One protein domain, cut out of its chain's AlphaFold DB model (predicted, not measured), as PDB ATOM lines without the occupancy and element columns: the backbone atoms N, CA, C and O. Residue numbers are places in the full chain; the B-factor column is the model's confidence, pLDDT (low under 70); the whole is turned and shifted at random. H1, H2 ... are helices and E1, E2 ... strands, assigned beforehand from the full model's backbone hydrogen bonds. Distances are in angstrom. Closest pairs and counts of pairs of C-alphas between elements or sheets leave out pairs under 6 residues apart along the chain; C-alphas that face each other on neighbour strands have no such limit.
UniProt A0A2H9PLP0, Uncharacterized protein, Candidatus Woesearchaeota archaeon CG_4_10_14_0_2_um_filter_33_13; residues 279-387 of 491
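This is residues 279 to 387 of the 491 residues of an uncharacterized protein of Candidatus Woesearchaeota archaeon CG_4_10_14_0_2_um_filter_33_13 (UniProt A0A2H9PLP0). The longest helix, H5, runs through the middle, with H1 and H6 set across it on different sides; the hairpin E1 and E2 leads straight into its first end, and H2 packs on E1 and H6. The long loop of residues 344 to 369 runs out beyond the other end of H5 and comes back to H6, residues 344 to 349 sticking out, while the short H3 and H4 lie toward the opposite end of the domain. The printed part has 109 residues, in the order H1 H2 H3 H4 E1 E2 H5 H6, mostly helix with one antiparallel sheet, E1 - E2. It is compact, with a radius of gyration of the C-alphas of 14.2 A, and spans 43 by 28 by 25 A.

E1, residues 318 to 322, and E2, residues 325 to 328, form an antiparallel hairpin at 151 degrees, with N 319 and O 327 2.8 A apart and N 327 and O 319 2.9 A apart, both within hydrogen-bond range. H5, residues 329 to 343, follows E2 directly. With its residues 335 to 339 alone it touches H1, residues 279 to 287, about perpendicular at 81 degrees; the closest C-alphas are those of Tyr 283 and Tyr 339, 6.5 A. With its residues 333 to 337 alone H5 only just touches H6, residues 370 to 379, with 3 pairs of C-alphas within 8 A, the closest those of Leu 333 and Ala 372, 6.5 A; at 72 degrees they are only just about perpendicular. H2, residues 289 to 297, touches H6 at a steep tilt of 59 degrees, opposite ways, with Pro 289 and Phe 379 the closest C-alphas, 5.8 A. The closest C-alphas of H2 and E1 are those of Leu 295 and Leu 319, 5.9 A. H1 and H2 only just touch, only at the corner, with 3 pairs of C-alphas within 8 A, the closest those of Val 285 and Leu 292, 5.9 A. H3, residues 302 to 305, is near H2. H4, residues 311 to 314, is close to H6 but not clearly touching, with the C-alphas of Tyr 311 and Lys 370 6.3 A apart. Each O i to N i+4 pair is within hydrogen-bond range in H2, H5 and H6, and 4 of 5 in H1; H3 and H4 are too short for such a pair.

H1 begins at C-alpha 279 (158.645, 17.839, 18.083) and measures 12.7 A, H2 12.2 A, H3 and H4 5.2 A each, E1 11.8 A and E2 10.5 A. H5 measures 20.5 A from C-alpha 329 (168.024, 27.290, 26.095) to C-alpha 343. H6, 14.3 A, ends at C-alpha 379 (164.204, 17.569, 36.622).

The C-alphas farthest apart, of Glu 303 and Asp 349, are 42.9 A apart. The printed part has no cut. The link from H5 to H6 is long, 26 residues. Residues 308 to 309 pair with 385 to 386, parallel. Mean pLDDT of the printed part is 79.6; residues 279 to 284, 321 to 325 and 345 to 356 are under 70.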
ATOM      1  N   PHE A 279     159.258  17.610  16.775       48.97
ATOM      2  CA  PHE A 279     158.645  17.839  18.083       48.97
ATOM      3  C   PHE A 279     158.549  16.586  18.973       48.97
ATOM      4  O   PHE A 279     158.752  16.748  20.172       48.97
ATOM      5  N   GLU A 280     158.359  15.354  18.471       49.53
ATOM      6  CA  GLU A 280     158.312  14.169  19.364       49.53
ATOM      7  C   GLU A 280     159.666  13.870  20.005       49.53
ATOM      8  O   GLU A 280     159.713  13.579  21.196       49.53
ATOM      9  N   ARG A 281     160.787  14.034  19.285       54.16
ATOM     10  CA  ARG A 281     162.115  13.886  19.915       54.16
ATOM     11  C   ARG A 281     162.360  14.941  21.001       54.16
ATOM     12  O   ARG A 281     163.064  14.670  21.960       54.16
ATOM     13  N   PHE A 282     161.774  16.133  20.873       59.34
ATOM     14  CA  PHE A 282     161.878  17.184  21.891       59.34
ATOM     15  C   PHE A 282     160.990  16.929  23.102       59.34
ATOM     16  O   PHE A 282     161.423  17.170  24.223       59.34
ATOM     17  N   TYR A 283     159.767  16.451  22.884       60.28
ATOM     18  CA  TYR A 283     158.874  16.092  23.978       60.28
ATOM     19  C   TYR A 283     159.395  14.869  24.742       60.28
ATOM     20  O   TYR A 283     159.433  14.915  25.966       60.28
ATOM     21  N   GLY A 284     159.978  13.887  24.045       63.09
ATOM     22  CA  GLY A 284     160.642  12.744  24.679       63.09
ATOM     23  C   GLY A 284     161.840  13.115  25.567       63.09
ATOM     24  O   GLY A 284     162.095  12.436  26.560       63.09
ATOM     25  N   VAL A 285     162.542  14.224  25.285       71.25
ATOM     26  CA  VAL A 285     163.595  14.757  26.177       71.25
ATOM     27  C   VAL A 285     163.002  15.254  27.502       71.25
ATOM     28  O   VAL A 285     163.646  15.127  28.541       71.25
ATOM     29  N   PHE A 286     161.784  15.804  27.495       78.06
ATOM     30  CA  PHE A 286     161.105  16.240  28.721       78.06
ATOM     31  C   PHE A 286     160.524  15.077  29.531       78.06
ATOM     32  O   PHE A 286     160.271  15.248  30.718       78.06
ATOM     33  N   ASP A 287     160.394  13.893  28.930       74.56
ATOM     34  CA  ASP A 287     160.044  12.652  29.626       74.56
ATOM     35  C   ASP A 287     161.276  11.924  30.208       74.56
ATOM     36  O   ASP A 287     161.131  11.013  31.027       74.56
ATOM     37  N   ASN A 288     162.500  12.307  29.808       81.81
ATOM     38  CA  ASN A 288     163.738  11.607  30.161       81.81
ATOM     39  C   ASN A 288     164.758  12.513  30.886       81.81
ATOM     40  O   ASN A 288     165.556  13.206  30.242       81.81
ATOM     41  N   PRO A 289     164.833  12.455  32.230       85.44
ATOM     42  CA  PRO A 289     165.723  13.319  33.002       85.44
ATOM     43  C   PRO A 289     167.215  13.064  32.721       85.44
ATOM     44  O   PRO A 289     168.022  13.991  32.795       85.44
ATOM     45  N   ALA A 290     167.605  11.838  32.348       84.75
ATOM     46  CA  ALA A 290     169.001  11.501  32.046       84.75
ATOM     47  C   ALA A 290     169.473  12.107  30.715       84.75
ATOM     48  O   ALA A 290     170.614  12.562  30.600       84.75
ATOM     49  N   GLU A 291     168.591  12.147  29.717       84.06
ATOM     50  CA  GLU A 291     168.874  12.790  28.434       84.06
ATOM     51  C   GLU A 291     168.963  14.308  28.598       84.06
ATOM     52  O   GLU A 291     169.937  14.919  28.153       84.06
ATOM     53  N   LEU A 292     168.026  14.908  29.339       86.00
ATOM     54  CA  LEU A 292     168.061  16.332  29.662       86.00
ATOM     55  C   LEU A 292     169.337  16.718  30.437       86.00
ATOM     56  O   LEU A 292     169.973  17.727  30.120       86.00
ATOM     57  N   ARG A 293     169.768  15.883  31.395       90.44
ATOM     58  CA  ARG A 293     171.042  16.047  32.113       90.44
ATOM     59  C   ARG A 293     172.236  16.046  31.165       90.44
ATOM     60  O   ARG A 293     173.066  16.947  31.241       90.44
ATOM     61  N   SER A 294     172.313  15.074  30.256       88.75
ATOM     62  CA  SER A 294     173.388  14.987  29.258       88.75
ATOM     63  C   SER A 294     173.471  16.254  28.396       88.75
ATOM     64  O   SER A 294     174.553  16.809  28.198       88.75
ATOM     65  N   LEU A 295     172.319  16.777  27.958       89.00
ATOM     66  CA  LEU A 295     172.252  18.009  27.168       89.00
ATOM     67  C   LEU A 295     172.797  19.222  27.935       89.00
ATOM     68  O   LEU A 295     173.595  19.985  27.384       89.00
ATOM     69  N   PHE A 296     172.407  19.405  29.202       91.25
ATOM     70  CA  PHE A 296     172.893  20.523  30.021       91.25
ATOM     71  C   PHE A 296     174.378  20.405  30.382       91.25
ATOM     72  O   PHE A 296     175.076  21.424  30.401       91.25
ATOM     73  N   LEU A 297     174.886  19.187  30.593       91.44
ATOM     74  CA  LEU A 297     176.318  18.944  30.795       91.44
ATOM     75  C   LEU A 297     177.153  19.228  29.535       91.44
ATOM     76  O   LEU A 297     178.331  19.562  29.638       91.44
ATOM     77  N   GLY A 298     176.538  19.177  28.349       87.25
ATOM     78  CA  GLY A 298     177.154  19.616  27.095       87.25
ATOM     79  C   GLY A 298     177.402  21.129  27.001       87.25
ATOM     80  O   GLY A 298     178.207  21.558  26.178       87.25
ATOM     81  N   ILE A 299     176.740  21.946  27.830       89.00
ATOM     82  CA  ILE A 299     176.993  23.396  27.911       89.00
ATOM     83  C   ILE A 299     178.151  23.688  28.859       89.00
ATOM     84  O   ILE A 299     179.055  24.452  28.526       89.00
ATOM     85  N   MET A 300     178.078  23.135  30.066       90.81
ATOM     86  CA  MET A 300     179.084  23.300  31.108       90.81
ATOM     87  C   MET A 300     179.001  22.122  32.083       90.81
ATOM     88  O   MET A 300     177.923  21.540  32.228       90.81
ATOM     89  N   PRO A 301     180.114  21.761  32.742       91.44
ATOM     90  CA  PRO A 301     180.136  20.634  33.666       91.44
ATOM     91  C   PRO A 301     179.310  20.921  34.931       91.44
ATOM     92  O   PRO A 301     178.958  22.067  35.224       91.44
ATOM     93  N   GLU A 302     179.003  19.867  35.686       90.88
ATOM     94  CA  GLU A 302     178.140  19.918  36.874       90.88
ATOM     95  C   GLU A 302     178.654  20.906  37.930       90.88
ATOM     96  O   GLU A 302     177.889  21.695  38.484       90.88
ATOM     97  N   GLU A 303     179.969  20.950  38.141       90.69
ATOM     98  CA  GLU A 303     180.598  21.839  39.117       90.69
ATOM     99  C   GLU A 303     180.463  23.323  38.741       90.69
ATOM    100  O   GLU A 303     180.510  24.194  39.613       90.69
ATOM    101  N   GLU A 304     180.309  23.634  37.450       90.56
ATOM    102  CA  GLU A 304     180.078  25.001  36.971       90.56
ATOM    103  C   GLU A 304     178.601  25.402  37.079       90.56
ATOM    104  O   GLU A 304     178.311  26.560  37.391       90.56
ATOM    105  N   TRP A 305     177.668  24.457  36.913       90.25
ATOM    106  CA  TRP A 305     176.241  24.698  37.157       90.25
ATOM    107  C   TRP A 305     175.959  25.071  38.617       90.25
ATOM    108  O   TRP A 305     175.176  25.990  38.871       90.25
ATOM    109  N   ALA A 306     176.670  24.451  39.563       87.25
ATOM    110  CA  ALA A 306     176.555  24.743  40.993       87.25
ATOM    111  C   ALA A 306     177.066  26.148  41.391       87.25
ATOM    112  O   ALA A 306     176.764  26.650  42.482       87.25
ATOM    113  N   LYS A 307     177.840  26.824  40.526       88.56
ATOM    114  CA  LYS A 307     178.319  28.194  40.772       88.56
ATOM    115  C   LYS A 307     177.250  29.233  40.407       88.56
ATOM    116  O   LYS A 307     176.408  28.973  39.559       88.56
ATOM    117  N   PRO A 308     177.272  30.441  41.006       86.50
ATOM    118  CA  PRO A 308     176.327  31.502  40.657       86.50
ATOM    119  C   PRO A 308     176.384  31.897  39.169       86.50
ATOM    120  O   PRO A 308     177.401  32.412  38.708       86.50
ATOM    121  N   GLN A 309     175.273  31.728  38.447       86.31
ATOM    122  CA  GLN A 309     175.138  32.052  37.021       86.31
ATOM    123  C   GLN A 309     174.143  33.190  36.765       86.31
ATOM    124  O   GLN A 309     173.089  33.274  37.398       86.31
ATOM    125  N   GLN A 310     174.427  34.039  35.773       85.06
ATOM    126  CA  GLN A 310     173.448  35.010  35.272       85.06
ATOM    127  C   GLN A 310     172.468  34.337  34.305       85.06
ATOM    128  O   GLN A 310     172.877  33.667  33.357       85.06
ATOM    129  N   TYR A 311     171.167  34.571  34.486       85.56
ATOM    130  CA  TYR A 311     170.140  33.947  33.651       85.56
ATOM    131  C   TYR A 311     170.171  34.432  32.189       85.56
ATOM    132  O   TYR A 311     170.094  33.623  31.262       85.56
ATOM    133  N   SER A 312     170.305  35.741  31.940       82.12
ATOM    134  CA  SER A 312     170.191  36.286  30.576       82.12
ATOM    135  C   SER A 312     171.237  35.736  29.591       82.12
ATOM    136  O   SER A 312     170.856  35.421  28.458       82.12
ATOM    137  N   PRO A 313     172.525  35.580  29.966       85.94
ATOM    138  CA  PRO A 313     173.513  34.903  29.126       85.94
ATOM    139  C   PRO A 313     173.194  33.423  28.895       85.94
ATOM    140  O   PRO A 313     173.299  32.958  27.757       85.94
ATOM    141  N   LEU A 314     172.743  32.701  29.930       88.06
ATOM    142  CA  LEU A 314     172.413  31.275  29.828       88.06
ATOM    143  C   LEU A 314     171.342  31.005  28.770       88.06
ATOM    144  O   LEU A 314     171.493  30.092  27.969       88.06
ATOM    145  N   ARG A 315     170.307  31.847  28.669       86.31
ATOM    146  CA  ARG A 315     169.237  31.687  27.662       86.31
ATOM    147  C   ARG A 315     169.742  31.576  26.219       86.31
ATOM    148  O   ARG A 315     169.055  30.994  25.381       86.31
ATOM    149  N   LYS A 316     170.904  32.163  25.915       87.31
ATOM    150  CA  LYS A 316     171.496  32.175  24.570       87.31
ATOM    151  C   LYS A 316     172.398  30.970  24.302       87.31
ATOM    152  O   LYS A 316     172.729  30.737  23.139       87.31
ATOM    153  N   GLN A 317     172.785  30.228  25.340       90.19
ATOM    154  CA  GLN A 317     173.607  29.029  25.202       90.19
ATOM    155  C   GLN A 317     172.866  27.974  24.389       90.19
ATOM    156  O   GLN A 317     171.640  27.862  24.475       90.19
ATOM    157  N   LYS A 318     173.616  27.237  23.568       87.62
ATOM    158  CA  LYS A 318     173.069  26.240  22.650       87.62
ATOM    159  C   LYS A 318     173.327  24.827  23.161       87.62
ATOM    160  O   LYS A 318     174.449  24.498  23.515       87.62
ATOM    161  N   LEU A 319     172.287  24.009  23.129       84.88
ATOM    162  CA  LEU A 319     172.286  22.586  23.443       84.88
ATOM    163  C   LEU A 319     172.367  21.815  22.128       84.88
ATOM    164  O   LEU A 319     171.561  22.079  21.231       84.88
ATOM    165  N   ALA A 320     173.314  20.890  21.998       79.31
ATOM    166  CA  ALA A 320     173.386  19.984  20.856       79.31
ATOM    167  C   ALA A 320     172.416  18.818  21.075       79.31
ATOM    168  O   ALA A 320     172.587  18.047  22.007       79.31
ATOM    169  N   ILE A 321     171.390  18.710  20.236       69.44
ATOM    170  CA  ILE A 321     170.321  17.702  20.372       69.44
ATOM    171  C   ILE A 321     170.541  16.530  19.411       69.44
ATOM    172  O   ILE A 321     170.042  15.425  19.619       69.44
ATOM    173  N   SER A 322     171.329  16.755  18.361       66.06
ATOM    174  CA  SER A 322     171.888  15.715  17.501       66.06
ATOM    175  C   SER A 322     173.190  16.215  16.872       66.06
ATOM    176  O   SER A 322     173.485  17.409  16.951       66.06
ATOM    177  N   ASP A 323     173.924  15.330  16.192       57.81
ATOM    178  CA  ASP A 323     175.243  15.613  15.593       57.81
ATOM    179  C   ASP A 323     175.276  16.853  14.674       57.81
ATOM    180  O   ASP A 323     176.311  17.496  14.523       57.81
ATOM    181  N   GLU A 324     174.131  17.243  14.104       57.94
ATOM    182  CA  GLU A 324     173.998  18.396  13.200       57.94
ATOM    183  C   GLU A 324     173.084  19.514  13.733       57.94
ATOM    184  O   GLU A 324     172.890  20.534  13.066       57.94
ATOM    185  N   ARG A 325     172.468  19.350  14.914       67.00
ATOM    186  CA  ARG A 325     171.402  20.252  15.385       67.00
ATOM    187  C   ARG A 325     171.675  20.775  16.781       67.00
ATOM    188  O   ARG A 325     171.900  20.019  17.721       67.00
ATOM    189  N   SER A 326     171.536  22.090  16.929       77.19
ATOM    190  CA  SER A 326     171.548  22.746  18.231       77.19
ATOM    191  C   SER A 326     170.404  23.741  18.386       77.19
ATOM    192  O   SER A 326     169.999  24.396  17.423       77.19
ATOM    193  N   VAL A 327     169.894  23.876  19.608       82.38
ATOM    194  CA  VAL A 327     168.878  24.878  19.964       82.38
ATOM    195  C   VAL A 327     169.308  25.680  21.170       82.38
ATOM    196  O   VAL A 327     170.036  25.193  22.026       82.38
ATOM    197  N   SER A 328     168.850  26.924  21.250       88.88
ATOM    198  CA  SER A 328     169.106  27.738  22.435       88.88
ATOM    199  C   SER A 328     168.292  27.255  23.637       88.88
ATOM    200  O   SER A 328     167.171  26.769  23.459       88.88
ATOM    201  N   ILE A 329     168.798  27.476  24.856       89.50
ATOM    202  CA  ILE A 329     168.024  27.290  26.095       89.50
ATOM    203  C   ILE A 329     166.696  28.058  26.014       89.50
ATOM    204  O   ILE A 329     165.655  27.542  26.401       89.50
ATOM    205  N   HIS A 330     166.695  29.274  25.459       89.19
ATOM    206  CA  HIS A 330     165.475  30.053  25.244       89.19
ATOM    207  C   HIS A 330     164.400  29.277  24.467       89.19
ATOM    208  O   HIS A 330     163.248  29.222  24.894       89.19
ATOM    209  N   THR A 331     164.789  28.658  23.352       86.25
ATOM    210  CA  THR A 331     163.890  27.849  22.521       86.25
ATOM    211  C   THR A 331     163.429  26.594  23.257       86.25
ATOM    212  O   THR A 331     162.245  26.278  23.200       86.25
ATOM    213  N   LEU A 332     164.329  25.919  23.985       86.31
ATOM    214  CA  LEU A 332     163.978  24.747  24.789       86.31
ATOM    215  C   LEU A 332     162.888  25.079  25.820       86.31
ATOM    216  O   LEU A 332     161.916  24.344  25.935       86.31
ATOM    217  N   LEU A 333     162.999  26.218  26.513       88.94
ATOM    218  CA  LEU A 333     162.026  26.641  27.529       88.94
ATOM    219  C   LEU A 333     160.630  26.905  26.953       88.94
ATOM    220  O   LEU A 333     159.620  26.584  27.580       88.94
ATOM    221  N   HIS A 334     160.557  27.453  25.739       86.12
ATOM    222  CA  HIS A 334     159.276  27.625  25.059       86.12
ATOM    223  C   HIS A 334     158.623  26.281  24.735       86.12
ATOM    224  O   HIS A 334     157.425  26.119  24.953       86.12
ATOM    225  N   LEU A 335     159.409  25.320  24.246       83.56
ATOM    226  CA  LEU A 335     158.924  23.970  23.958       83.56
ATOM    227  C   LEU A 335     158.490  23.254  25.239       83.56
ATOM    228  O   LEU A 335     157.442  22.620  25.245       83.56
ATOM    229  N   PHE A 336     159.231  23.431  26.333       85.44
ATOM    230  CA  PHE A 336     158.866  22.895  27.643       85.44
ATOM    231  C   PHE A 336     157.538  23.463  28.156       85.44
ATOM    232  O   PHE A 336     156.713  22.731  28.690       85.44
ATOM    233  N   SER A 337     157.289  24.757  27.949       85.69
ATOM    234  CA  SER A 337     156.020  25.375  28.354       85.69
ATOM    235  C   SER A 337     154.825  24.775  27.606       85.69
ATOM    236  O   SER A 337     153.788  24.503  28.205       85.69
ATOM    237  N   ILE A 338     154.987  24.528  26.304       81.00
ATOM    238  CA  ILE A 338     153.962  23.885  25.471       81.00
ATOM    239  C   ILE A 338     153.775  22.424  25.887       81.00
ATOM    240  O   ILE A 338     152.642  21.965  25.994       81.00
ATOM    241  N   TYR A 339     154.872  21.716  26.168       79.06
ATOM    242  CA  TYR A 339     154.842  20.347  26.677       79.06
ATOM    243  C   TYR A 339     154.019  20.244  27.963       79.06
ATOM    244  O   TYR A 339     153.090  19.447  28.013       79.06
ATOM    245  N   LYS A 340     154.296  21.092  28.966       82.56
ATOM    246  CA  LYS A 340     153.546  21.096  30.233       82.56
ATOM    247  C   LYS A 340     152.057  21.338  30.011       82.56
ATOM    248  O   LYS A 340     151.236  20.613  30.553       82.56
ATOM    249  N   TYR A 341     151.713  22.318  29.178       81.88
ATOM    250  CA  TYR A 341     150.315  22.615  28.879       81.88
ATOM    251  C   TYR A 341     149.602  21.458  28.182       81.88
ATOM    252  O   TYR A 341     148.482  21.128  28.560       81.88
ATOM    253  N   ASN A 342     150.251  20.823  27.202       71.31
ATOM    254  CA  ASN A 342     149.696  19.664  26.507       71.31
ATOM    255  C   ASN A 342     149.586  18.439  27.433       71.31
ATOM    256  O   ASN A 342     148.620  17.690  27.326       71.31
ATOM    257  N   ALA A 343     150.521  18.258  28.370       70.88
ATOM    258  CA  ALA A 343     150.472  17.189  29.370       70.88
ATOM    259  C   ALA A 343     149.295  17.336  30.353       70.88
ATOM    260  O   ALA A 343     148.838  16.345  30.918       70.88
ATOM    261  N   GLU A 344     148.784  18.555  30.541       74.62
ATOM    262  CA  GLU A 344     147.595  18.846  31.353       74.62
ATOM    263  C   GLU A 344     146.272  18.656  30.580       74.62
ATOM    264  O   GLU A 344     145.200  18.762  31.175       74.62
ATOM    265  N   GLN A 345     146.316  18.374  29.271       66.62
ATOM    266  CA  GLN A 345     145.118  18.184  28.450       66.62
ATOM    267  C   GLN A 345     144.656  16.719  28.412       66.62
ATOM    268  O   GLN A 345     145.449  15.804  28.192       66.62
ATOM    269  N   GLU A 346     143.345  16.499  28.544       48.94
ATOM    270  CA  GLU A 346     142.741  15.155  28.566       48.94
ATOM    271  C   GLU A 346     142.701  14.463  27.191       48.94
ATOM    272  O   GLU A 346     142.655  13.234  27.122       48.94
ATOM    273  N   THR A 347     142.705  15.221  26.086       45.94
ATOM    274  CA  THR A 347     142.609  14.669  24.728       45.94
ATOM    275  C   THR A 347     143.637  15.285  23.784       45.94
ATOM    276  O   THR A 347     143.987  16.456  23.873       45.94
ATOM    277  N   ILE A 348     144.112  14.483  22.828       47.50
ATOM    278  CA  ILE A 348     145.108  14.907  21.828       47.50
ATOM    279  C   ILE A 348     144.557  16.023  20.923       47.50
ATOM    280  O   ILE A 348     145.313  16.859  20.433       47.50
ATOM    281  N   ASP A 349     143.238  16.086  20.732       46.09
ATOM    282  CA  ASP A 349     142.591  17.091  19.881       46.09
ATOM    283  C   ASP A 349     142.690  18.521  20.441       46.09
ATOM    284  O   ASP A 349     142.577  19.487  19.681       46.09
ATOM    285  N   THR A 350     142.936  18.678  21.747       58.34
ATOM    286  CA  THR A 350     143.155  19.984  22.389       58.34
ATOM    287  C   THR A 350     144.632  20.349  22.508       58.34
ATOM    288  O   THR A 350     144.960  21.420  23.021       58.34
ATOM    289  N   TYR A 351     145.538  19.511  21.993       64.88
ATOM    290  CA  TYR A 351     146.960  19.828  21.989       64.88
ATOM    291  C   TYR A 351     147.229  21.004  21.059       64.88
ATOM    292  O   TYR A 351     146.673  21.142  19.959       64.88
ATOM    293  N   ILE A 352     148.149  21.852  21.494       64.25
ATOM    294  CA  ILE A 352     148.574  23.006  20.722       64.25
ATOM    295  C   ILE A 352     150.030  22.863  20.309       64.25
ATOM    296  O   ILE A 352     150.870  22.307  21.019       64.25
ATOM    297  N   ASP A 353     150.324  23.363  19.115       68.81
ATOM    298  CA  ASP A 353     151.684  23.462  18.615       68.81
ATOM    299  C   ASP A 353     152.291  24.826  18.967       68.81
ATOM    300  O   ASP A 353     151.642  25.721  19.516       68.81
ATOM    301  N   PHE A 354     153.559  25.006  18.608       69.69
ATOM    302  CA  PHE A 354     154.275  26.253  18.854       69.69
ATOM    303  C   PHE A 354     153.629  27.482  18.195       69.69
ATOM    304  O   PHE A 354     153.715  28.574  18.746       69.69
ATOM    305  N   ASN A 355     152.973  27.335  17.040       67.81
ATOM    306  CA  ASN A 355     152.347  28.466  16.353       67.81
ATOM    307  C   ASN A 355     151.016  28.847  17.015       67.81
ATOM    308  O   ASN A 355     150.732  30.031  17.182       67.81
ATOM    309  N   LYS A 356     150.216  27.861  17.435       69.94
ATOM    310  CA  LYS A 356     148.996  28.081  18.221       69.94
ATOM    311  C   LYS A 356     149.315  28.664  19.597       69.94
ATOM    312  O   LYS A 356     148.621  29.571  20.031       69.94
ATOM    313  N   ALA A 357     150.411  28.239  20.226       71.81
ATOM    314  CA  ALA A 357     150.899  28.813  21.481       71.81
ATOM    315  C   ALA A 357     151.290  30.304  21.371       71.81
ATOM    316  O   ALA A 357     151.409  30.989  22.384       71.81
ATOM    317  N   GLN A 358     151.497  30.816  20.150       74.19
ATOM    318  CA  GLN A 358     151.749  32.236  19.874       74.19
ATOM    319  C   GLN A 358     150.476  33.044  19.575       74.19
ATOM    320  O   GLN A 358     150.577  34.252  19.351       74.19
ATOM    321  N   SER A 359     149.295  32.415  19.535       78.19
ATOM    322  CA  SER A 359     148.035  33.123  19.294       78.19
ATOM    323  C   SER A 359     147.641  33.997  20.490       78.19
ATOM    324  O   SER A 359     148.095  33.782  21.616       78.19
ATOM    325  N   GLU A 360     146.774  34.991  20.263       71.50
ATOM    326  CA  GLU A 360     146.256  35.836  21.352       71.50
ATOM    327  C   GLU A 360     145.517  35.030  22.428       71.50
ATOM    328  O   GLU A 360     145.573  35.389  23.601       71.50
ATOM    329  N   GLU A 361     144.888  33.922  22.039       77.19
ATOM    330  CA  GLU A 361     144.154  33.018  22.927       77.19
ATOM    331  C   GLU A 361     145.067  32.316  23.948       77.19
ATOM    332  O   GLU A 361     144.666  32.108  25.087       77.19
ATOM    333  N   HIS A 362     146.320  32.027  23.579       75.12
ATOM    334  CA  HIS A 362     147.303  31.347  24.439       75.12
ATOM    335  C   HIS A 362     148.411  32.294  24.918       75.12
ATOM    336  O   HIS A 362     149.505  31.874  25.313       75.12
ATOM    337  N   LYS A 363     148.147  33.605  24.883       71.88
ATOM    338  CA  LYS A 363     149.110  34.634  25.270       71.88
ATOM    339  C   LYS A 363     149.526  34.446  26.732       71.88
ATOM    340  O   LYS A 363     148.726  34.596  27.645       71.88
ATOM    341  N   GLY A 364     150.808  34.150  26.947       72.56
ATOM    342  CA  GLY A 364     151.386  33.900  28.277       72.56
ATOM    343  C   GLY A 364     151.750  32.438  28.546       72.56
ATOM    344  O   GLY A 364     152.470  32.173  29.510       72.56
ATOM    345  N   LEU A 365     151.337  31.514  27.671       82.12
ATOM    346  CA  LEU A 365     151.765  30.120  27.736       82.12
ATOM    347  C   LEU A 365     153.269  29.983  27.498       82.12
ATOM    348  O   LEU A 365     153.955  29.272  28.220       82.12
ATOM    349  N   ILE A 366     153.788  30.656  26.472       81.12
ATOM    350  CA  ILE A 366     155.202  30.574  26.118       81.12
ATOM    351  C   ILE A 366     156.027  31.314  27.174       81.12
ATOM    352  O   ILE A 366     156.109  32.544  27.173       81.12
ATOM    353  N   GLN A 367     156.670  30.550  28.056       79.69
ATOM    354  CA  GLN A 367     157.508  31.082  29.115       79.69
ATOM    355  C   GLN A 367     158.968  30.716  28.875       79.69
ATOM    356  O   GLN A 367     159.362  29.563  28.740       79.69
ATOM    357  N   SER A 368     159.819  31.735  28.844       81.88
ATOM    358  CA  SER A 368     161.262  31.554  28.938       81.88
ATOM    359  C   SER A 368     161.755  32.483  30.027       81.88
ATOM    360  O   SER A 368     162.168  33.612  29.779       81.88
ATOM    361  N   ASN A 369     161.625  32.006  31.258       84.75
ATOM    362  CA  ASN A 369     162.040  32.714  32.456       84.75
ATOM    363  C   ASN A 369     162.942  31.818  33.319       84.75
ATOM    364  O   ASN A 369     163.142  30.632  33.037       84.75
ATOM    365  N   LYS A 370     163.536  32.431  34.341       88.00
ATOM    366  CA  LYS A 370     164.464  31.796  35.279       88.00
ATOM    367  C   LYS A 370     163.830  30.604  36.002       88.00
ATOM    368  O   LYS A 370     164.494  29.590  36.180       88.00
ATOM    369  N   LYS A 371     162.537  30.696  36.335       87.69
ATOM    370  CA  LYS A 371     161.770  29.627  36.989       87.69
ATOM    371  C   LYS A 371     161.672  28.375  36.112       87.69
ATOM    372  O   LYS A 371     162.035  27.301  36.568       87.69
ATOM    373  N   ALA A 372     161.269  28.521  34.850       87.56
ATOM    374  CA  ALA A 372     161.150  27.397  33.920       87.56
ATOM    375  C   ALA A 372     162.497  26.693  33.665       87.56
ATOM    376  O   ALA A 372     162.536  25.479  33.493       87.56
ATOM    377  N   LEU A 373     163.610  27.441  33.657       92.00
ATOM    378  CA  LEU A 373     164.942  26.835  33.558       92.00
ATOM    379  C   LEU A 373     165.320  26.085  34.833       92.00
ATOM    380  O   LEU A 373     165.885  25.003  34.732       92.00
ATOM    381  N   GLY A 374     164.991  26.643  35.998       90.31
ATOM    382  CA  GLY A 374     165.176  25.962  37.275       90.31
ATOM    383  C   GLY A 374     164.440  24.624  37.320       90.31
ATOM    384  O   GLY A 374     165.067  23.606  37.563       90.31
ATOM    385  N   GLU A 375     163.159  24.610  36.940       91.19
ATOM    386  CA  GLU A 375     162.350  23.383  36.872       91.19
ATOM    387  C   GLU A 375     162.978  22.303  35.969       91.19
ATOM    388  O   GLU A 375     162.989  21.129  36.331       91.19
ATOM    389  N   LEU A 376     163.540  22.685  34.816       90.19
ATOM    390  CA  LEU A 376     164.238  21.746  33.928       90.19
ATOM    391  C   LEU A 376     165.554  21.226  34.524       90.19
ATOM    392  O   LEU A 376     165.874  20.052  34.355       90.19
ATOM    393  N   LEU A 377     166.330  22.080  35.193       92.06
ATOM    394  CA  LEU A 377     167.586  21.677  35.835       92.06
ATOM    395  C   LEU A 377     167.326  20.762  37.041       92.06
ATOM    396  O   LEU A 377     168.016  19.754  37.187       92.06
ATOM    397  N   ASP A 378     166.287  21.058  37.830       92.56
ATOM    398  CA  ASP A 378     165.802  20.206  38.919       92.56
ATOM    399  C   ASP A 378     165.366  18.836  38.382       92.56
ATOM    400  O   ASP A 378     165.772  17.800  38.909       92.56
ATOM    401  N   PHE A 379     164.604  18.812  37.282       89.56
ATOM    402  CA  PHE A 379     164.204  17.569  36.622       89.56
ATOM    403  C   PHE A 379     165.413  16.765  36.110       89.56
ATOM    404  O   PHE A 379     165.444  15.546  36.249       89.56
ATOM    405  N   ALA A 380     166.448  17.433  35.592       90.56
ATOM    406  CA  ALA A 380     167.722  16.818  35.200       90.56
ATOM    407  C   ALA A 380     168.621  16.399  36.392       90.56
ATOM    408  O   ALA A 380     169.705  15.830  36.195       90.56
ATOM    409  N   GLY A 381     168.211  16.699  37.629       91.38
ATOM    410  CA  GLY A 381     168.968  16.425  38.851       91.38
ATOM    411  C   GLY A 381     170.269  17.223  38.971       91.38
ATOM    412  O   GLY A 381     171.218  16.735  39.583       91.38
ATOM    413  N   LEU A 382     170.367  18.387  38.325       92.50
ATOM    414  CA  LEU A 382     171.548  19.249  38.389       92.50
ATOM    415  C   LEU A 382     171.389  20.271  39.509       92.50
ATOM    416  O   LEU A 382     170.405  21.005  39.547       92.50
ATOM    417  N   GLU A 383     172.389  20.373  40.382       91.50
ATOM    418  CA  GLU A 383     172.463  21.487  41.324       91.50
ATOM    419  C   GLU A 383     172.800  22.779  40.571       91.50
ATOM    420  O   GLU A 383     173.774  22.842  39.817       91.50
ATOM    421  N   TYR A 384     172.002  23.826  40.782       90.81
ATOM    422  CA  TYR A 384     172.219  25.121  40.145       90.81
ATOM    423  C   TYR A 384     172.049  26.282  41.113       90.81
ATOM    424  O   TYR A 384     171.288  26.231  42.081       90.81
ATOM    425  N   LYS A 385     172.735  27.389  40.813       88.31
ATOM    426  CA  LYS A 385     172.564  28.644  41.543       88.31
ATOM    427  C   LYS A 385     172.448  29.816  40.583       88.31
ATOM    428  O   LYS A 385     173.399  30.180  39.902       88.31
ATOM    429  N   PHE A 386     171.292  30.469  40.562       88.62
ATOM    430  CA  PHE A 386     171.116  31.698  39.793       88.62
ATOM    431  C   PHE A 386     171.455  32.930  40.626       88.62
ATOM    432  O   PHE A 386     170.979  33.082  41.751       88.62
ATOM    433  N   ILE A 387     172.202  33.853  40.029       88.00
ATOM    434  CA  ILE A 387     172.325  35.219  40.535       88.00
ATOM    435  C   ILE A 387     170.937  35.876  40.408       88.00
ATOM    436  O   ILE A 387     170.293  35.730  39.361       88.00
TER     437      ILE A 387